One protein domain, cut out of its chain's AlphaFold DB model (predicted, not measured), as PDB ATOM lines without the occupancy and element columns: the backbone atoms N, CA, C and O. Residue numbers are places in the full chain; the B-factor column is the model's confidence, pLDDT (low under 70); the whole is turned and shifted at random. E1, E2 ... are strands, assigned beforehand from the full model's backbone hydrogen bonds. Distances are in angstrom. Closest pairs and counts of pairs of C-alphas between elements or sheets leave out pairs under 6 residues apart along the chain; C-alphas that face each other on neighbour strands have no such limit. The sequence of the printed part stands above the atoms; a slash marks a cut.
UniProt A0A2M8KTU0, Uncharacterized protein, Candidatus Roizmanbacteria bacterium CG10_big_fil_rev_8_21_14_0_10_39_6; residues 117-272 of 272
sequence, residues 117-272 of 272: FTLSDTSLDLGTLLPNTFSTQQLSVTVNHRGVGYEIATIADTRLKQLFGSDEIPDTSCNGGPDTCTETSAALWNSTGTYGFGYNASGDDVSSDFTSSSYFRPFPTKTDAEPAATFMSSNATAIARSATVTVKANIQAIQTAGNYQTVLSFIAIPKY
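What this domain is: This is residues 117 to 272 of the 272 residues of an uncharacterized protein of Candidatus Roizmanbacteria bacterium CG10_big_fil_rev_8_21_14_0_10_39_6 (UniProt A0A2M8KTU0). Little regular structure, but a sandwich: the strongly twisted sheet E1 E2 E8 E5 E6 lies face to face with the smaller E7 E3 E9, both antiparallel. The 156 printed residues include nine named strands, E1 to E9 in order, holding 62: all strand. It is compact, radius of gyration of the C-alphas 15.5 A, spanning 50 by 34 by 26 A.

How they stand to each other: E1, residues 117 to 119, forms a hairpin with E2, 135 to 145; N 118 and O 142, 3.0 A, are within hydrogen-bond range. The closest C-alphas of E5, 196 to 203, and E7, 229 to 234, those of Ala 201 and Phe 231, are at 7.1 A.

Where its parts are: E1 begins at C-alpha 117 (153.655, 144.053, 161.301). E3 is 150 to 156, E4 160 to 162, E6 215 to 218 and E8 238 to 250, 34.4 A long. E9, 264 to 270, ends at C-alpha 270 (148.925, 151.150, 166.391).

The domain as a whole: The printed part has no cut; the link E4 to E5 is long; no printed residue is under pLDDT 70.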
ATOM      1  N   PHE A 117     152.259 143.667 161.354       94.06
ATOM      2  CA  PHE A 117     153.655 144.053 161.301       94.06
ATOM      3  C   PHE A 117     154.470 142.815 160.938       94.06
ATOM      4  O   PHE A 117     154.248 141.743 161.506       94.06
ATOM      5  N   THR A 118     155.388 142.952 159.987       95.81
ATOM      6  CA  THR A 118     156.254 141.854 159.545       95.81
ATOM      7  C   THR A 118     157.677 142.341 159.335       95.81
ATOM      8  O   THR A 118     157.880 143.407 158.752       95.81
ATOM      9  N   LEU A 119     158.639 141.515 159.739       95.94
ATOM     10  CA  LEU A 119     160.054 141.649 159.404       95.94
ATOM     11  C   LEU A 119     160.383 140.687 158.256       95.94
ATOM     12  O   LEU A 119     159.862 139.570 158.245       95.94
ATOM     13  N   SER A 120     161.229 141.099 157.310       96.62
ATOM     14  CA  SER A 120     161.721 140.196 156.255       96.62
ATOM     15  C   SER A 120     162.591 139.079 156.821       96.62
ATOM     16  O   SER A 120     162.492 137.939 156.379       96.62
ATOM     17  N   ASP A 121     163.397 139.415 157.828       93.38
ATOM     18  CA  ASP A 121     164.422 138.556 158.397       93.38
ATOM     19  C   ASP A 121     164.375 138.620 159.923       93.38
ATOM     20  O   ASP A 121     164.063 139.652 160.520       93.38
ATOM     21  N   THR A 122     164.691 137.496 160.563       91.44
ATOM     22  CA  THR A 122     164.751 137.368 162.033       91.44
ATOM     23  C   THR A 122     166.175 137.181 162.552       91.44
ATOM     24  O   THR A 122     166.394 137.171 163.759       91.44
ATOM     25  N   SER A 123     167.144 137.054 161.644       92.94
ATOM     26  CA  SER A 123     168.567 136.932 161.939       92.94
ATOM     27  C   SER A 123     169.350 137.745 160.917       92.94
ATOM     28  O   SER A 123     169.069 137.671 159.722       92.94
ATOM     29  N   LEU A 124     170.319 138.526 161.391       93.69
ATOM     30  CA  LEU A 124     171.198 139.337 160.557       93.69
ATOM     31  C   LEU A 124     172.630 138.907 160.834       93.69
ATOM     32  O   LEU A 124     173.119 139.074 161.950       93.69
ATOM     33  N   ASP A 125     173.288 138.365 159.817       94.00
ATOM     34  CA  ASP A 125     174.695 137.997 159.894       94.00
ATOM     35  C   ASP A 125     175.543 139.088 159.232       94.00
ATOM     36  O   ASP A 125     175.465 139.307 158.024       94.00
ATOM     37  N   LEU A 126     176.329 139.798 160.042       91.31
ATOM     38  CA  LEU A 126     177.301 140.796 159.582       91.31
ATOM     39  C   LEU A 126     178.643 140.155 159.178       91.31
ATOM     40  O   LEU A 126     179.575 140.865 158.788       91.31
ATOM     41  N   GLY A 127     178.761 138.831 159.282       89.50
ATOM     42  CA  GLY A 127     179.988 138.089 159.057       89.50
ATOM     43  C   GLY A 127     181.072 138.413 160.085       89.50
ATOM     44  O   GLY A 127     180.827 138.935 161.174       89.50
ATOM     45  N   THR A 128     182.318 138.096 159.732       85.44
ATOM     46  CA  THR A 128     183.475 138.432 160.564       85.44
ATOM     47  C   THR A 128     183.781 139.923 160.468       85.44
ATOM     48  O   THR A 128     184.159 140.423 159.410       85.44
ATOM     49  N   LEU A 129     183.657 140.628 161.592       87.50
ATOM     50  CA  LEU A 129     183.977 142.049 161.672       87.50
ATOM     51  C   LEU A 129     185.496 142.257 161.611       87.50
ATOM     52  O   LEU A 129     186.245 141.685 162.406       87.50
ATOM     53  N   LEU A 130     185.938 143.090 160.671       86.31
ATOM     54  CA  LEU A 130     187.329 143.511 160.534       86.31
ATOM     55  C   LEU A 130     187.491 144.945 161.053       86.31
ATOM     56  O   LEU A 130     186.607 145.772 160.816       86.31
ATOM     57  N   PRO A 131     188.606 145.280 161.721       88.00
ATOM     58  CA  PRO A 131     188.802 146.638 162.200       88.00
ATOM     59  C   PRO A 131     188.869 147.679 161.084       88.00
ATOM     60  O   PRO A 131     189.398 147.416 159.999       88.00
ATOM     61  N   ASN A 132     188.349 148.876 161.369       88.50
ATOM     62  CA  ASN A 132     188.270 150.005 160.432       88.50
ATOM     63  C   ASN A 132     187.582 149.660 159.096       88.50
ATOM     64  O   ASN A 132     187.866 150.271 158.063       88.50
ATOM     65  N   THR A 133     186.695 148.666 159.100       91.19
ATOM     66  CA  THR A 133     185.952 148.222 157.923       91.19
ATOM     67  C   THR A 133     184.482 148.132 158.285       91.19
ATOM     68  O   THR A 133     184.098 147.452 159.235       91.19
ATOM     69  N   PHE A 134     183.641 148.821 157.520       94.44
ATOM     70  CA  PHE A 134     182.203 148.754 157.724       94.44
ATOM     71  C   PHE A 134     181.660 147.390 157.304       94.44
ATOM     72  O   PHE A 134     181.885 146.959 156.175       94.44
ATOM     73  N   SER A 135     180.884 146.768 158.187       94.44
ATOM     74  CA  SER A 135     179.987 145.673 157.827       94.44
ATOM     75  C   SER A 135     178.543 146.153 157.907       94.44
ATOM     76  O   SER A 135     178.181 146.886 158.833       94.44
ATOM     77  N   THR A 136     177.726 145.776 156.924       96.44
ATOM     78  CA  THR A 136     176.328 146.202 156.822       96.44
ATOM     79  C   THR A 136     175.421 145.053 156.433       96.44
ATOM     80  O   THR A 136     175.776 144.279 155.549       96.44
ATOM     81  N   GLN A 137     174.220 145.023 157.005       97.00
ATOM     82  CA  GLN A 137     173.152 144.109 156.609       97.00
ATOM     83  C   GLN A 137     171.809 144.836 156.611       97.00
ATOM     84  O   GLN A 137     171.634 145.833 157.312       97.00
ATOM     85  N   GLN A 138     170.862 144.363 155.806       96.94
ATOM     86  CA  GLN A 138     169.551 144.986 155.657       96.94
ATOM     87  C   GLN A 138     168.427 144.048 156.077       96.94
ATOM     88  O   GLN A 138     168.542 142.832 155.945       96.94
ATOM     89  N   LEU A 139     167.336 144.647 156.541       97.06
ATOM     90  CA  LEU A 139     166.041 144.000 156.704       97.06
ATOM     91  C   LEU A 139     164.935 144.987 156.336       97.06
ATOM     92  O   LEU A 139     165.111 146.203 156.433       97.06
ATOM     93  N   SER A 140     163.778 144.469 155.957       97.00
ATOM     94  CA  SER A 140     162.602 145.276 155.649       97.00
ATOM     95  C   SER A 140     161.537 145.104 156.723       97.00
ATOM     96  O   SER A 140     161.270 143.991 157.181       97.00
ATOM     97  N   VAL A 141     160.906 146.214 157.101       97.00
ATOM     98  CA  VAL A 141     159.752 146.254 157.998       97.00
ATOM     99  C   VAL A 141     158.524 146.663 157.195       97.00
ATOM    100  O   VAL A 141     158.576 147.643 156.459       97.00
ATOM    101  N   THR A 142     157.420 145.933 157.339       96.75
ATOM    102  CA  THR A 142     156.160 146.247 156.646       96.75
ATOM    103  C   THR A 142     155.024 146.369 157.649       96.75
ATOM    104  O   THR A 142     154.854 145.494 158.500       96.75
ATOM    105  N   VAL A 143     154.218 147.426 157.517       95.31
ATOM    106  CA  VAL A 143     153.031 147.682 158.343       95.31
ATOM    107  C   VAL A 143     151.769 147.778 157.493       95.31
ATOM    108  O   VAL A 143     151.719 148.460 156.464       95.31
ATOM    109  N   ASN A 144     150.706 147.139 157.981       92.50
ATOM    110  CA  ASN A 144     149.343 147.355 157.513       92.50
ATOM    111  C   ASN A 144     148.463 147.763 158.692       92.50
ATOM    112  O   ASN A 144     148.308 147.019 159.656       92.50
ATOM    113  N   HIS A 145     147.851 148.937 158.596       89.06
ATOM    114  CA  HIS A 145     146.939 149.462 159.597       89.06
ATOM    115  C   HIS A 145     145.893 150.373 158.969       89.06
ATOM    116  O   HIS A 145     146.207 151.429 158.424       89.06
ATOM    117  N   ARG A 146     144.617 150.008 159.096       82.12
ATOM    118  CA  ARG A 146     143.514 150.839 158.593       82.12
ATOM    119  C   ARG A 146     143.041 151.940 159.561       82.12
ATOM    120  O   ARG A 146     142.054 152.606 159.253       82.12
ATOM    121  N   GLY A 147     143.695 152.100 160.715       80.56
ATOM    122  CA  GLY A 147     143.401 153.150 161.702       80.56
ATOM    123  C   GLY A 147     144.112 154.481 161.428       80.56
ATOM    124  O   GLY A 147     144.541 154.744 160.307       80.56
ATOM    125  N   VAL A 148     144.233 155.329 162.455       85.44
ATOM    126  CA  VAL A 148     144.683 156.738 162.352       85.44
ATOM    127  C   VAL A 148     146.214 156.872 162.463       85.44
ATOM    128  O   VAL A 148     146.740 157.850 162.982       85.44
ATOM    129  N   GLY A 149     146.953 155.871 161.984       90.62
ATOM    130  CA  GLY A 149     148.415 155.878 162.014       90.62
ATOM    131  C   GLY A 149     149.056 154.837 162.914       90.62
ATOM    132  O   GLY A 149     148.403 153.994 163.525       90.62
ATOM    133  N   TYR A 150     150.376 154.870 162.951       95.00
ATOM    134  CA  TYR A 150     151.198 153.870 163.612       95.00
ATOM    135  C   TYR A 150     152.558 154.458 163.974       95.00
ATOM    136  O   TYR A 150     152.934 155.547 163.528       95.00
ATOM    137  N   GLU A 151     153.286 153.708 164.782       96.25
ATOM    138  CA  GLU A 151     154.651 154.008 165.172       96.25
ATOM    139  C   GLU A 151     155.460 152.717 165.257       96.25
ATOM    140  O   GLU A 151     154.955 151.700 165.733       96.25
ATOM    141  N   ILE A 152     156.697 152.751 164.772       97.56
ATOM    142  CA  ILE A 152     157.660 151.663 164.914       97.56
ATOM    143  C   ILE A 152     158.912 152.215 165.579       97.56
ATOM    144  O   ILE A 152     159.573 153.123 165.059       97.56
ATOM    145  N   ALA A 153     159.236 151.618 166.718       97.88
ATOM    146  CA  ALA A 153     160.446 151.883 167.469       97.88
ATOM    147  C   ALA A 153     161.367 150.663 167.460       97.88
ATOM    148  O   ALA A 153     160.916 149.526 167.306       97.88
ATOM    149  N   THR A 154     162.664 150.904 167.622       97.75
ATOM    150  CA  THR A 154     163.680 149.858 167.732       97.75
ATOM    151  C   THR A 154     164.494 150.027 169.007       97.75
ATOM    152  O   THR A 154     164.702 151.144 169.484       97.75
ATOM    153  N   ILE A 155     164.913 148.904 169.577       97.81
ATOM    154  CA  ILE A 155     165.768 148.840 170.760       97.81
ATOM    155  C   ILE A 155     166.565 147.536 170.729       97.81
ATOM    156  O   ILE A 155     166.021 146.473 170.418       97.81
ATOM    157  N   ALA A 156     167.851 147.604 171.045       97.44
ATOM    158  CA  ALA A 156     168.693 146.439 171.249       97.44
ATOM    159  C   ALA A 156     168.579 145.955 172.703       97.44
ATOM    160  O   ALA A 156     168.377 146.736 173.630       97.44
ATOM    161  N   ASP A 157     168.684 144.651 172.931       95.19
ATOM    162  CA  ASP A 157     168.709 144.119 174.297       95.19
ATOM    163  C   ASP A 157     169.975 144.579 175.029       95.19
ATOM    164  O   ASP A 157     169.926 145.076 176.153       95.19
ATOM    165  N   THR A 158     171.098 144.499 174.319       94.31
ATOM    166  CA  THR A 158     172.416 144.936 174.761       94.31
ATOM    167  C   THR A 158     173.162 145.627 173.622       94.31
ATOM    168  O   THR A 158     172.812 145.461 172.450       94.31
ATOM    169  N   ARG A 159     174.284 146.282 173.932       93.25
ATOM    170  CA  ARG A 159     175.348 146.563 172.947       93.25
ATOM    171  C   ARG A 159     175.787 145.267 172.252       93.25
ATOM    172  O   ARG A 159     175.505 144.180 172.766       93.25
ATOM    173  N   LEU A 160     176.464 145.321 171.100       91.88
ATOM    174  CA  LEU A 160     176.965 144.077 170.488       91.88
ATOM    175  C   LEU A 160     178.014 143.451 171.405       91.88
ATOM    176  O   LEU A 160     179.123 143.974 171.511       91.88
ATOM    177  N   LYS A 161     177.676 142.332 172.045       91.25
ATOM    178  CA  LYS A 161     178.561 141.649 172.994       91.25
ATOM    179  C   LYS A 161     179.179 140.420 172.364       91.25
ATOM    180  O   LYS A 161     178.521 139.699 171.614       91.25
ATOM    181  N   GLN A 162     180.432 140.156 172.694       88.12
ATOM    182  CA  GLN A 162     181.108 138.939 172.276       88.12
ATOM    183  C   GLN A 162     180.422 137.703 172.885       88.12
ATOM    184  O   GLN A 162     180.114 137.679 174.073       88.12
ATOM    185  N   LEU A 163     180.215 136.648 172.089       83.19
ATOM    186  CA  LEU A 163     179.479 135.446 172.519       83.19
ATOM    187  C   LEU A 163     180.125 134.713 173.714       83.19
ATOM    188  O   LEU A 163     179.422 134.142 174.543       83.19
ATOM    189  N   PHE A 164     181.459 134.724 173.800       79.19
ATOM    190  CA  PHE A 164     182.235 134.017 174.829       79.19
ATOM    191  C   PHE A 164     183.241 134.930 175.549       79.19
ATOM    192  O   PHE A 164     184.296 134.471 175.982       79.19
ATOM    193  N   GLY A 165     182.939 136.225 175.662       80.06
ATOM    194  CA  GLY A 165     183.821 137.200 176.301       80.06
ATOM    195  C   GLY A 165     183.059 138.350 176.947       80.06
ATOM    196  O   GLY A 165     181.834 138.336 177.025       80.06
ATOM    197  N   SER A 166     183.805 139.340 177.434       83.69
ATOM    198  CA  SER A 166     183.265 140.579 178.007       83.69
ATOM    199  C   SER A 166     183.407 141.780 177.073       83.69
ATOM    200  O   SER A 166     183.034 142.884 177.458       83.69
ATOM    201  N   ASP A 167     183.986 141.588 175.885       88.38
ATOM    202  CA  ASP A 167     184.177 142.666 174.922       88.38
ATOM    203  C   ASP A 167     182.827 143.072 174.322       88.38
ATOM    204  O   ASP A 167     182.033 142.231 173.887       88.38
ATOM    205  N   GLU A 168     182.587 144.378 174.261       91.12
ATOM    206  CA  GLU A 168     181.384 144.960 173.674       91.12
ATOM    207  C   GLU A 168     181.771 146.003 172.629       91.12
ATOM    208  O   GLU A 168     182.779 146.704 172.757       91.12
ATOM    209  N   ILE A 169     180.984 146.097 171.563       92.31
ATOM    210  CA  ILE A 169     181.080 147.181 170.590       92.31
ATOM    211  C   ILE A 169     180.130 148.276 171.077       92.31
ATOM    212  O   ILE A 169     178.926 148.016 171.159       92.31
ATOM    213  N   PRO A 170     180.635 149.471 171.425       92.12
ATOM    214  CA  PRO A 170     179.789 150.542 171.927       92.12
ATOM    215  C   PRO A 170     178.900 151.113 170.824       92.12
ATOM    216  O   PRO A 170     179.068 150.832 169.636       92.12
ATOM    217  N   ASP A 171     177.976 151.969 171.223       93.25
ATOM    218  CA  ASP A 171     177.153 152.715 170.288       93.25
ATOM    219  C   ASP A 171     177.986 153.674 169.442       93.25
ATOM    220  O   ASP A 171     178.984 154.248 169.891       93.25
ATOM    221  N   THR A 172     177.586 153.829 168.181       95.50
ATOM    222  CA  THR A 172     178.268 154.760 167.284       95.50
ATOM    223  C   THR A 172     177.977 156.206 167.679       95.50
ATOM    224  O   THR A 172     176.832 156.587 167.910       95.50
ATOM    225  N   SER A 173     179.018 157.038 167.681       95.44
ATOM    226  CA  SER A 173     178.886 158.504 167.691       95.44
ATOM    227  C   SER A 173     178.900 159.090 166.273       95.44
ATOM    228  O   SER A 173     179.066 160.296 166.092       95.44
ATOM    229  N   CYS A 174     178.715 158.240 165.257       96.94
ATOM    230  CA  CYS A 174     178.804 158.571 163.840       96.94
ATOM    231  C   CYS A 174     180.194 159.100 163.475       96.94
ATOM    232  O   CYS A 174     181.170 158.416 163.744       96.94
ATOM    233  N   ASN A 175     180.349 160.263 162.847       96.50
ATOM    234  CA  ASN A 175     181.683 160.839 162.633       96.50
ATOM    235  C   ASN A 175     182.195 161.625 163.858       96.50
ATOM    236  O   ASN A 175     183.371 161.989 163.894       96.50
ATOM    237  N   GLY A 176     181.343 161.852 164.864       93.19
ATOM    238  CA  GLY A 176     181.641 162.669 166.038       93.19
ATOM    239  C   GLY A 176     181.681 164.172 165.734       93.19
ATOM    240  O   GLY A 176     181.421 164.621 164.617       93.19
ATOM    241  N   GLY A 177     182.000 164.981 166.748       92.25
ATOM    242  CA  GLY A 177     182.067 166.441 166.615       92.25
ATOM    243  C   GLY A 177     180.741 167.037 166.106       92.25
ATOM    244  O   GLY A 177     179.708 166.785 166.729       92.25
ATOM    245  N   PRO A 178     180.733 167.813 165.003       91.94
ATOM    246  CA  PRO A 178     179.499 168.368 164.433       91.94
ATOM    247  C   PRO A 178     178.562 167.298 163.845       91.94
ATOM    248  O   PRO A 178     177.368 167.548 163.727       91.94
ATOM    249  N   ASP A 179     179.087 166.112 163.533       95.56
ATOM    250  CA  ASP A 179     178.359 164.967 162.981       95.56
ATOM    251  C   ASP A 179     178.105 163.896 164.061       95.56
ATOM    252  O   ASP A 179     178.138 162.691 163.794       95.56
ATOM    253  N   THR A 180     177.889 164.323 165.310       96.62
ATOM    254  CA  THR A 180     177.534 163.414 166.407       96.62
ATOM    255  C   THR A 180     176.066 163.014 166.293       96.62
ATOM    256  O   THR A 180     175.183 163.871 166.319       96.62
ATOM    257  N   CYS A 181     175.797 161.714 166.202       97.44
ATOM    258  CA  CYS A 181     174.436 161.187 166.254       97.44
ATOM    259  C   CYS A 181     174.003 160.823 167.676       97.44
ATOM    260  O   CYS A 181     174.816 160.621 168.576       97.44
ATOM    261  N   THR A 182     172.689 160.732 167.855       97.00
ATOM    262  CA  THR A 182     172.023 160.258 169.071       97.00
ATOM    263  C   THR A 182     170.918 159.283 168.677       97.00
ATOM    264  O   THR A 182     170.530 159.203 167.511       97.00
ATOM    265  N   GLU A 183     170.358 158.574 169.648       96.81
ATOM    266  CA  GLU A 183     169.233 157.647 169.457       96.81
ATOM    267  C   GLU A 183     168.020 158.278 168.748       96.81
ATOM    268  O   GLU A 183     167.248 157.601 168.066       96.81
ATOM    269  N   THR A 184     167.866 159.600 168.855       96.31
ATOM    270  CA  THR A 184     166.765 160.358 168.248       96.31
ATOM    271  C   THR A 184     167.184 161.236 167.067       96.31
ATOM    272  O   THR A 184     166.319 161.866 166.464       96.31
ATOM    273  N   SER A 185     168.477 161.312 166.733       97.00
ATOM    274  CA  SER A 185     168.986 162.169 165.653       97.00
ATOM    275  C   SER A 185     170.121 161.499 164.894       97.00
ATOM    276  O   SER A 185     171.199 161.270 165.445       97.00
ATOM    277  N   ALA A 186     169.900 161.240 163.610       98.00
ATOM    278  CA  ALA A 186     170.889 160.670 162.718       98.00
ATOM    279  C   ALA A 186     171.935 161.709 162.302       98.00
ATOM    280  O   ALA A 186     171.628 162.887 162.119       98.00
ATOM    281  N   ALA A 187     173.170 161.254 162.112       98.31
ATOM    282  CA  ALA A 187     174.264 162.073 161.603       98.31
ATOM    283  C   ALA A 187     175.155 161.261 160.658       98.31
ATOM    284  O   ALA A 187     175.042 160.034 160.568       98.31
ATOM    285  N   LEU A 188     176.028 161.953 159.926       98.00
ATOM    286  CA  LEU A 188     176.896 161.346 158.926       98.00
ATOM    287  C   LEU A 188     177.868 160.343 159.567       98.00
ATOM    288  O   LEU A 188     178.640 160.703 160.450       98.00
ATOM    289  N   TRP A 189     177.878 159.100 159.078       97.62
ATOM    290  CA  TRP A 189     178.835 158.065 159.477       97.62
ATOM    291  C   TRP A 189     179.498 157.415 158.260       97.62
ATOM    292  O   TRP A 189     179.058 156.387 157.728       97.62
ATOM    293  N   ASN A 190     180.594 158.029 157.822       95.81
ATOM    294  CA  ASN A 190     181.431 157.566 156.711       95.81
ATOM    295  C   ASN A 190     182.916 157.418 157.092       95.81
ATOM    296  O   ASN A 190     183.682 156.853 156.312       95.81
ATOM    297  N   SER A 191     183.313 157.872 158.282       94.38
ATOM    298  CA  SER A 191     184.660 157.707 158.818       94.38
ATOM    299  C   SER A 191     184.860 156.286 159.337       94.38
ATOM    300  O   SER A 191     184.225 155.872 160.307       94.38
ATOM    301  N   THR A 192     185.779 155.541 158.725       91.69
ATOM    302  CA  THR A 192     186.196 154.220 159.222       91.69
ATOM    303  C   THR A 192     187.011 154.298 160.512       91.69
ATOM    304  O   THR A 192     187.187 153.280 161.174       91.69
ATOM    305  N   GLY A 193     187.477 155.495 160.891       90.62
ATOM    306  CA  GLY A 193     188.123 155.746 162.178       90.62
ATOM    307  C   GLY A 193     187.143 155.791 163.352       90.62
ATOM    308  O   GLY A 193     187.576 155.644 164.494       90.62
ATOM    309  N   THR A 194     185.839 155.952 163.091       92.88
ATOM    310  CA  THR A 194     184.816 155.879 164.136       92.88
ATOM    311  C   THR A 194     184.154 154.513 164.143       92.88
ATOM    312  O   THR A 194     183.668 154.016 163.122       92.88
ATOM    313  N   TYR A 195     184.147 153.899 165.318       93.62
ATOM    314  CA  TYR A 195     183.624 152.565 165.562       93.62
ATOM    315  C   TYR A 195     182.274 152.630 166.273       93.62
ATOM    316  O   TYR A 195     181.879 153.661 166.818       93.62
ATOM    317  N   GLY A 196     181.578 151.505 166.251       95.06
ATOM    318  CA  GLY A 196     180.358 151.299 167.002       95.06
ATOM    319  C   GLY A 196     179.323 150.509 166.223       95.06
ATOM    320  O   GLY A 196     179.615 149.913 165.179       95.06
ATOM    321  N   PHE A 197     178.103 150.528 166.740       96.25
ATOM    322  CA  PHE A 197     176.944 149.875 166.153       96.25
ATOM    323  C   PHE A 197     175.788 150.861 165.978       96.25
ATOM    324  O   PHE A 197     175.554 151.713 166.834       96.25
ATOM    325  N   GLY A 198     175.074 150.762 164.858       97.25
ATOM    326  CA  GLY A 198     173.950 151.644 164.569       97.25
ATOM    327  C   GLY A 198     173.152 151.227 163.341       97.25
ATOM    328  O   GLY A 198     173.415 150.194 162.718       97.25
ATOM    329  N   TYR A 199     172.173 152.050 162.980       98.19
ATOM    330  CA  TYR A 199     171.282 151.805 161.855       98.19
ATOM    331  C   TYR A 199     170.934 153.066 161.072       98.19
ATOM    332  O   TYR A 199     170.933 154.182 161.589       98.19
ATOM    333  N   ASN A 200     170.619 152.853 159.804       98.38
ATOM    334  CA  ASN A 200     169.945 153.785 158.919       98.38
ATOM    335  C   ASN A 200     168.569 153.205 158.573       98.38
ATOM    336  O   ASN A 200     168.395 151.985 158.558       98.38
ATOM    337  N   ALA A 201     167.599 154.060 158.276       98.12
ATOM    338  CA  ALA A 201     166.313 153.639 157.744       98.12
ATOM    339  C   ALA A 201     165.992 154.431 156.474       98.12
ATOM    340  O   ALA A 201     166.350 155.600 156.350       98.12
ATOM    341  N   SER A 202     165.301 153.800 155.530       98.00
ATOM    342  CA  SER A 202     164.813 154.450 154.312       98.00
ATOM    343  C   SER A 202     163.497 153.826 153.863       98.00
ATOM    344  O   SER A 202     163.244 152.658 154.141       98.00
ATOM    345  N   GLY A 203     162.652 154.596 153.182       97.19
ATOM    346  CA  GLY A 203     161.347 154.139 152.711       97.19
ATOM    347  C   GLY A 203     160.206 154.975 153.272       97.19
ATOM    348  O   GLY A 203     160.349 156.174 153.513       97.19
ATOM    349  N   ASP A 204     159.058 154.338 153.439       96.88
ATOM    350  CA  ASP A 204     157.825 154.990 153.840       96.88
ATOM    351  C   ASP A 204     157.858 155.454 155.292       96.88
ATOM    352  O   ASP A 204     158.235 154.697 156.180       96.88
ATOM    353  N   ASP A 205     157.378 156.676 155.542       96.44
ATOM    354  CA  ASP A 205     157.107 157.200 156.888       96.44
ATOM    355  C   ASP A 205     158.334 157.212 157.830       96.44
ATOM    356  O   ASP A 205     158.194 157.345 159.048       96.44
ATOM    357  N   VAL A 206     159.543 157.076 157.272       97.81
ATOM    358  CA  VAL A 206     160.812 157.138 157.999       97.81
ATOM    359  C   VAL A 206     161.098 158.571 158.453       97.81
ATOM    360  O   VAL A 206     160.757 159.545 157.780       97.81
ATOM    361  N   SER A 207     161.739 158.694 159.612       97.62
ATOM    362  CA  SER A 207     162.153 159.971 160.192       97.62
ATOM    363  C   SER A 207     163.040 160.768 159.226       97.62
ATOM    364  O   SER A 207     163.930 160.225 158.575       97.62
ATOM    365  N   SER A 208     162.800 162.076 159.129       97.00
ATOM    366  CA  SER A 208     163.405 162.945 158.108       97.00
ATOM    367  C   SER A 208     164.909 163.190 158.268       97.00
ATOM    368  O   SER A 208     165.549 163.709 157.359       97.00
ATOM    369  N   ASP A 209     165.474 162.868 159.426       97.44
ATOM    370  CA  ASP A 209     166.901 162.983 159.733       97.44
ATOM    371  C   ASP A 209     167.749 161.887 159.065       97.44
ATOM    372  O   ASP A 209     168.947 162.085 158.859       97.44
ATOM    373  N   PHE A 210     167.142 160.777 158.630       97.50
ATOM    374  CA  PHE A 210     167.784 159.809 157.736       97.50
ATOM    375  C   PHE A 210     167.867 160.359 156.302       97.50
ATOM    376  O   PHE A 210     167.257 159.847 155.367       97.50
ATOM    377  N   THR A 211     168.633 161.437 156.124       95.69
ATOM    378  CA  THR A 211     168.693 162.210 154.870       95.69
ATOM    379  C   THR A 211     169.327 161.446 153.703       95.69
ATOM    380  O   THR A 211     169.054 161.746 152.543       95.69
ATOM    381  N   SER A 212     170.186 160.465 153.991       95.88
ATOM    382  CA  SER A 212     170.819 159.594 152.996       95.88
ATOM    383  C   SER A 212     171.238 158.262 153.619       95.88
ATOM    384  O   SER A 212     171.217 158.101 154.839       95.88
ATOM    385  N   SER A 213     171.716 157.330 152.791       96.12
ATOM    386  CA  SER A 213     172.279 156.041 153.231       96.12
ATOM    387  C   SER A 213     173.534 156.164 154.106       96.12
ATOM    388  O   SER A 213     174.022 155.162 154.621       96.12
ATOM    389  N   SER A 214     174.083 157.373 154.258       96.88
ATOM    390  CA  SER A 214     175.254 157.648 155.095       96.88
ATOM    391  C   SER A 214     174.901 158.210 156.477       96.88
ATOM    392  O   SER A 214     175.817 158.484 157.244       96.88
ATOM    393  N   TYR A 215     173.616 158.400 156.802       98.00
ATOM    394  CA  TYR A 215     173.171 158.971 158.080       98.00
ATOM    395  C   TYR A 215     172.678 157.870 159.011       98.00
ATOM    396  O   TYR A 215     171.759 157.138 158.657       98.00
ATOM    397  N   PHE A 216     173.271 157.747 160.191       98.38
ATOM    398  CA  PHE A 216     172.987 156.647 161.109       98.38
ATOM    399  C   PHE A 216     172.605 157.164 162.490       98.38
ATOM    400  O   PHE A 216     173.011 158.256 162.883       98.38
ATOM    401  N   ARG A 217     171.839 156.356 163.222       98.12
ATOM    402  CA  ARG A 217     171.629 156.487 164.664       98.12
ATOM    403  C   ARG A 217     172.225 155.274 165.378       98.12
ATOM    404  O   ARG A 217     172.219 154.184 164.797       98.12
ATOM    405  N   PRO A 218     172.719 155.418 166.614       97.75
ATOM    406  CA  PRO A 218     172.958 154.272 167.478       97.75
ATOM    407  C   PRO A 218     171.643 153.569 167.837       97.75
ATOM    408  O   PRO A 218     170.565 154.164 167.753       97.75
ATOM    409  N   PHE A 219     171.730 152.300 168.231       97.44
ATOM    410  CA  PHE A 219     170.587 151.599 168.810       97.44
ATOM    411  C   PHE A 219     170.513 151.898 170.309       97.44
ATOM    412  O   PHE A 219     171.507 151.658 170.983       97.44
ATOM    413  N   PRO A 220     169.355 152.313 170.845       97.38
ATOM    414  CA  PRO A 220     169.155 152.314 172.289       97.38
ATOM    415  C   PRO A 220     169.259 150.895 172.834       97.38
ATOM    416  O   PRO A 220     168.898 149.933 172.141       97.38
ATOM    417  N   THR A 221     169.674 150.754 174.084       97.00
ATOM    418  CA  THR A 221     169.879 149.468 174.744       97.00
ATOM    419  C   THR A 221     169.038 149.322 176.010       97.00
ATOM    420  O   THR A 221     168.939 150.212 176.858       97.00
ATOM    421  N   LYS A 222     168.429 148.143 176.189       95.69
ATOM    422  CA  LYS A 222     167.655 147.850 177.406       95.69
ATOM    423  C   LYS A 222     168.538 147.773 178.646       95.69
ATOM    424  O   LYS A 222     168.081 148.140 179.726       95.69
ATOM    425  N   THR A 223     169.776 147.293 178.513       93.06
ATOM    426  CA  THR A 223     170.722 147.203 179.638       93.06
ATOM    427  C   THR A 223     171.068 148.552 180.243       93.06
ATOM    428  O   THR A 223     171.235 148.621 181.459       93.06
ATOM    429  N   ASP A 224     171.110 149.603 179.423       93.75
ATOM    430  CA  ASP A 224     171.425 150.959 179.876       93.75
ATOM    431  C   ASP A 224     170.141 151.748 180.227       93.75
ATOM    432  O   ASP A 224     170.191 152.929 180.563       93.75
ATOM    433  N   ALA A 225     168.984 151.063 180.235       94.94
ATOM    434  CA  ALA A 225     167.651 151.613 180.492       94.94
ATOM    435  C   ALA A 225     167.253 152.753 179.535       94.94
ATOM    436  O   ALA A 225     166.504 153.661 179.908       94.94
ATOM    437  N   GLU A 226     167.726 152.686 178.292       96.12
ATOM    438  CA  GLU A 226     167.429 153.667 177.254       96.12
ATOM    439  C   GLU A 226     166.030 153.417 176.652       96.12
ATOM    440  O   GLU A 226     165.573 152.270 176.546       96.12
ATOM    441  N   PRO A 227     165.285 154.475 176.280       96.25
ATOM    442  CA  PRO A 227     163.978 154.323 175.657       96.25
ATOM    443  C   PRO A 227     164.109 153.809 174.219       96.25
ATOM    444  O   PRO A 227     165.033 154.159 173.494       96.25
ATOM    445  N   ALA A 228     163.132 153.023 173.759       97.62
ATOM    446  CA  ALA A 228     163.102 152.600 172.363       97.62
ATOM    447  C   ALA A 228     162.992 153.812 171.421       97.62
ATOM    448  O   ALA A 228     162.178 154.712 171.641       97.62
ATOM    449  N   ALA A 229     163.783 153.812 170.348       97.75
ATOM    450  CA  ALA A 229     163.874 154.931 169.422       97.75
ATOM    451  C   ALA A 229     162.933 154.737 168.236       97.75
ATOM    452  O   ALA A 229     163.067 153.795 167.447       97.75
ATOM    453  N   THR A 230     161.998 155.669 168.081       98.00
ATOM    454  CA  THR A 230     161.097 155.711 166.932       98.00
ATOM    455  C   THR A 230     161.848 156.136 165.679       98.00
ATOM    456  O   THR A 230     162.533 157.163 165.654       98.00
ATOM    457  N   PHE A 231     161.710 155.337 164.621       97.94
ATOM    458  CA  PHE A 231     162.326 155.617 163.324       97.94
ATOM    459  C   PHE A 231     161.315 155.694 162.180       97.94
ATOM    460  O   PHE A 231     161.610 156.350 161.185       97.94
ATOM    461  N   MET A 232     160.132 155.089 162.322       97.06
ATOM    462  CA  MET A 232     159.070 155.087 161.313       97.06
ATOM    463  C   MET A 232     157.728 155.401 161.977       97.06
ATOM    464  O   MET A 232     157.353 154.753 162.954       97.06
ATOM    465  N   SER A 233     156.998 156.404 161.487       96.88
ATOM    466  CA  SER A 233     155.708 156.783 162.073       96.88
ATOM    467  C   SER A 233     154.810 157.528 161.092       96.88
ATOM    468  O   SER A 233     155.266 158.352 160.305       96.88
ATOM    469  N   SER A 234     153.505 157.292 161.192       95.25
ATOM    470  CA  SER A 234     152.498 158.014 160.416       95.25
ATOM    471  C   SER A 234     151.289 158.344 161.281       95.25
ATOM    472  O   SER A 234     150.998 157.639 162.246       95.25
ATOM    473  N   ASN A 235     150.566 159.402 160.914       92.88
ATOM    474  CA  ASN A 235     149.257 159.757 161.481       92.88
ATOM    475  C   ASN A 235     148.109 159.444 160.499       92.88
ATOM    476  O   ASN A 235     146.985 159.914 160.664       92.88
ATOM    477  N   ALA A 236     148.406 158.694 159.435       88.81
ATOM    478  CA  ALA A 236     147.458 158.304 158.406       88.81
ATOM    479  C   ALA A 236     147.335 156.781 158.315       88.81
ATOM    480  O   ALA A 236     148.178 156.027 158.799       88.81
ATOM    481  N   THR A 237     146.279 156.331 157.645       87.50
ATOM    482  CA  THR A 237     146.080 154.929 157.276       87.50
ATOM    483  C   THR A 237     147.322 154.371 156.576       87.50
ATOM    484  O   THR A 237     147.773 154.919 155.572       87.50
ATOM    485  N   ALA A 238     147.829 153.241 157.062       88.19
ATOM    486  CA  ALA A 238     148.961 152.529 156.492       88.19
ATOM    487  C   ALA A 238     148.477 151.307 155.708       88.19
ATOM    488  O   ALA A 238     147.877 150.388 156.263       88.19
ATOM    489  N   ILE A 239     148.731 151.266 154.407       90.06
ATOM    490  CA  ILE A 239     148.464 150.083 153.585       90.06
ATOM    491  C   ILE A 239     149.782 149.707 152.931       90.06
ATOM    492  O   ILE A 239     150.281 150.474 152.114       90.06
ATOM    493  N   ALA A 240     150.336 148.558 153.323       91.44
ATOM    494  CA  ALA A 240     151.617 148.045 152.851       91.44
ATOM    495  C   ALA A 240     152.755 149.085 152.898       91.44
ATOM    496  O   ALA A 240     153.552 149.169 151.965       91.44
ATOM    497  N   ARG A 241     152.819 149.885 153.972       95.31
ATOM    498  CA  ARG A 241     153.918 150.843 154.172       95.31
ATOM    499  C   ARG A 241     155.163 150.065 154.558       95.31
ATOM    500  O   ARG A 241     155.076 149.195 155.429       95.31
ATOM    501  N   SER A 242     156.285 150.353 153.911       96.62
ATOM    502  CA  SER A 242     157.518 149.586 154.089       96.62
ATOM    503  C   SER A 242     158.744 150.476 154.245       96.62
ATOM    504  O   SER A 242     158.882 151.481 153.546       96.62
ATOM    505  N   ALA A 243     159.649 150.081 155.138       97.62
ATOM    506  CA  ALA A 243     160.955 150.704 155.296       97.62
ATOM    507  C   ALA A 243     162.067 149.650 155.350       97.62
ATOM    508  O   ALA A 243     161.921 148.594 155.963       97.62
ATOM    509  N   THR A 244     163.201 149.956 154.728       98.00
ATOM    510  CA  THR A 244     164.433 149.171 154.808       98.00
ATOM    511  C   THR A 244     165.313 149.742 155.910       98.00
ATOM    512  O   THR A 244     165.732 150.900 155.843       98.00
ATOM    513  N   VAL A 245     165.621 148.919 156.907       98.12
ATOM    514  CA  VAL A 245     166.580 149.221 157.970       98.12
ATOM    515  C   VAL A 245     167.929 148.631 157.575       98.12
ATOM    516  O   VAL A 245     168.053 147.424 157.378       98.12
ATOM    517  N   THR A 246     168.942 149.485 157.447       98.12
ATOM    518  CA  THR A 246     170.332 149.091 157.202       98.12
ATOM    519  C   THR A 246     171.098 149.158 158.511       98.12
ATOM    520  O   THR A 246     171.368 150.239 159.026       98.12
ATOM    521  N   VAL A 247     171.464 148.000 159.036       97.31
ATOM    522  CA  VAL A 247     172.311 147.849 160.214       97.31
ATOM    523  C   VAL A 247     173.771 147.986 159.799       97.31
ATOM    524  O   VAL A 247     174.161 147.480 158.746       97.31
ATOM    525  N   LYS A 248     174.579 148.668 160.612       96.69
ATOM    526  CA  LYS A 248     175.995 148.918 160.342       96.69
ATOM    527  C   LYS A 248     176.834 148.770 161.609       96.69
ATOM    528  O   LYS A 248     176.480 149.306 162.658       96.69
ATOM    529  N   ALA A 249     177.963 148.082 161.483       95.38
ATOM    530  CA  ALA A 249     178.953 147.931 162.540       95.38
ATOM    531  C   ALA A 249     180.361 148.273 162.034       95.38
ATOM    532  O   ALA A 249     180.694 148.045 160.867       95.38
ATOM    533  N   ASN A 250     181.191 148.792 162.934       93.81
ATOM    534  CA  ASN A 250     182.635 148.923 162.762       93.81
ATOM    535  C   ASN A 250     183.309 148.694 164.114       93.81
ATOM    536  O   ASN A 250     182.815 149.182 165.130       93.81
ATOM    537  N   ILE A 251     184.436 147.986 164.130       91.19
ATOM    538  CA  ILE A 251     185.182 147.701 165.360       91.19
ATOM    539  C   ILE A 251     186.491 148.483 165.392       91.19
ATOM    540  O   ILE A 251     187.109 148.754 164.360       91.19
ATOM    541  N   GLN A 252     186.917 148.845 166.599       88.44
ATOM    542  CA  GLN A 252     188.192 149.524 166.823       88.44
ATOM    543  C   GLN A 252     189.384 148.618 166.463       88.44
ATOM    544  O   GLN A 252     189.317 147.396 166.587       88.44
ATOM    545  N   ALA A 253     190.512 149.228 166.082       83.50
ATOM    546  CA  ALA A 253     191.743 148.532 165.679       83.50
ATOM    547  C   ALA A 253     192.304 147.549 166.724       83.50
ATOM    548  O   ALA A 253     192.996 146.602 166.363       83.50
ATOM    549  N   ILE A 254     192.022 147.789 168.006       82.81
ATOM    550  CA  ILE A 254     192.533 147.000 169.134       82.81
ATOM    551  C   ILE A 254     191.530 145.966 169.662       82.81
ATOM    552  O   ILE A 254     191.855 145.236 170.594       82.81
ATOM    553  N   GLN A 255     190.313 145.923 169.116       82.88
ATOM    554  CA  GLN A 255     189.275 145.014 169.591       82.88
ATOM    555  C   GLN A 255     189.452 143.630 168.985       82.88
ATOM    556  O   GLN A 255     189.760 143.477 167.802       82.88
ATOM    557  N   THR A 256     189.250 142.617 169.822       77.62
ATOM    558  CA  THR A 256     189.391 141.215 169.448       77.62
ATOM    559  C   THR A 256     188.429 140.876 168.310       77.62
ATOM    560  O   THR A 256     187.215 141.061 168.435       77.62
ATOM    561  N   ALA A 257     188.947 140.351 167.199       74.19
ATOM    562  CA  ALA A 257     188.094 139.796 166.153       74.19
ATOM    563  C   ALA A 257     187.324 138.587 166.712       74.19
ATOM    564  O   ALA A 257     187.896 137.735 167.396       74.19
ATOM    565  N   GLY A 258     186.024 138.502 166.441       76.12
ATOM    566  CA  GLY A 258     185.192 137.432 166.979       76.12
ATOM    567  C   GLY A 258     183.720 137.580 166.630       76.12
ATOM    568  O   GLY A 258     183.329 138.479 165.888       76.12
ATOM    569  N   ASN A 259     182.915 136.675 167.185       82.94
ATOM    570  CA  ASN A 259     181.468 136.679 167.012       82.94
ATOM    571  C   ASN A 259     180.829 137.547 168.094       82.94
ATOM    572  O   ASN A 259     180.947 137.247 169.287       82.94
ATOM    573  N   TYR A 260     180.141 138.593 167.653       89.81
ATOM    574  CA  TYR A 260     179.377 139.499 168.496       89.81
ATOM    575  C   TYR A 260     177.890 139.322 168.202       89.81
ATOM    576  O   TYR A 260     177.507 139.119 167.052       89.81
ATOM    577  N   GLN A 261     177.052 139.407 169.230       92.62
ATOM    578  CA  GLN A 261     175.610 139.252 169.099       92.62
ATOM    579  C   GLN A 261     174.852 140.254 169.967       92.62
ATOM    580  O   GLN A 261     175.321 140.692 171.018       92.62
ATOM    581  N   THR A 262     173.652 140.585 169.513       94.69
ATOM    582  CA  THR A 262     172.612 141.260 170.287       94.69
ATOM    583  C   THR A 262     171.254 140.882 169.696       94.69
ATOM    584  O   THR A 262     171.178 140.359 168.582       94.69
ATOM    585  N   VAL A 263     170.179 141.136 170.436       95.56
ATOM    586  CA  VAL A 263     168.807 140.949 169.961       95.56
ATOM    587  C   VAL A 263     168.198 142.314 169.683       95.56
ATOM    588  O   VAL A 263     168.031 143.123 170.593       95.56
ATOM    589  N   LEU A 264     167.820 142.556 168.428       96.75
ATOM    590  CA  LEU A 264     167.060 143.742 168.042       96.75
ATOM    591  C   LEU A 264     165.564 143.482 168.231       96.75
ATOM    592  O   LEU A 264     165.009 142.528 167.687       96.75
ATOM    593  N   SER A 265     164.905 144.337 169.006       96.50
ATOM    594  CA  SER A 265     163.458 144.321 169.220       96.50
ATOM    595  C   SER A 265     162.814 145.464 168.441       96.50
ATOM    596  O   SER A 265     163.113 146.629 168.689       96.50
ATOM    597  N   PHE A 266     161.883 145.135 167.546       96.88
ATOM    598  CA  PHE A 266     161.041 146.117 166.864       96.88
ATOM    599  C   PHE A 266     159.665 146.158 167.526       96.88
ATOM    600  O   PHE A 266     158.981 145.139 167.626       96.88
ATOM    601  N   ILE A 267     159.264 147.338 167.991       96.50
ATOM    602  CA  ILE A 267     158.015 147.569 168.716       96.50
ATOM    603  C   ILE A 267     157.085 148.341 167.792       96.50
ATOM    604  O   ILE A 267     157.369 149.481 167.435       96.50
ATOM    605  N   ALA A 268     155.976 147.717 167.408       95.25
ATOM    606  CA  ALA A 268     155.008 148.298 166.493       95.25
ATOM    607  C   ALA A 268     153.731 148.681 167.267       95.25
ATOM    608  O   ALA A 268     153.068 147.822 167.850       95.25
ATOM    609  N   ILE A 269     153.405 149.976 167.293       94.12
ATOM    610  CA  ILE A 269     152.335 150.564 168.106       94.12
ATOM    611  C   ILE A 269     151.255 151.140 167.172       94.12
ATOM    612  O   ILE A 269     151.510 152.124 166.470       94.12
ATOM    613  N   PRO A 270     150.041 150.561 167.127       92.31
ATOM    614  CA  PRO A 270     148.925 151.150 166.391       92.31
ATOM    615  C   PRO A 270     148.390 152.404 167.097       92.31
ATOM    616  O   PRO A 270     148.207 152.410 168.314       92.31
ATOM    617  N   LYS A 271     148.065 153.447 166.324       87.56
ATOM    618  CA  LYS A 271     147.326 154.633 166.791       87.56
ATOM    619  C   LYS A 271     145.838 154.474 166.445       87.56
ATOM    620  O   LYS A 271     145.501 153.975 165.360       87.56
ATOM    621  N   TYR A 272     144.955 154.874 167.362       78.19
ATOM    622  CA  TYR A 272     143.494 154.738 167.256       78.19
ATOM    623  C   TYR A 272     142.786 156.078 167.392       78.19
ATOM    624  O   TYR A 272     143.246 156.898 168.215       78.19
TER     625      TYR A 272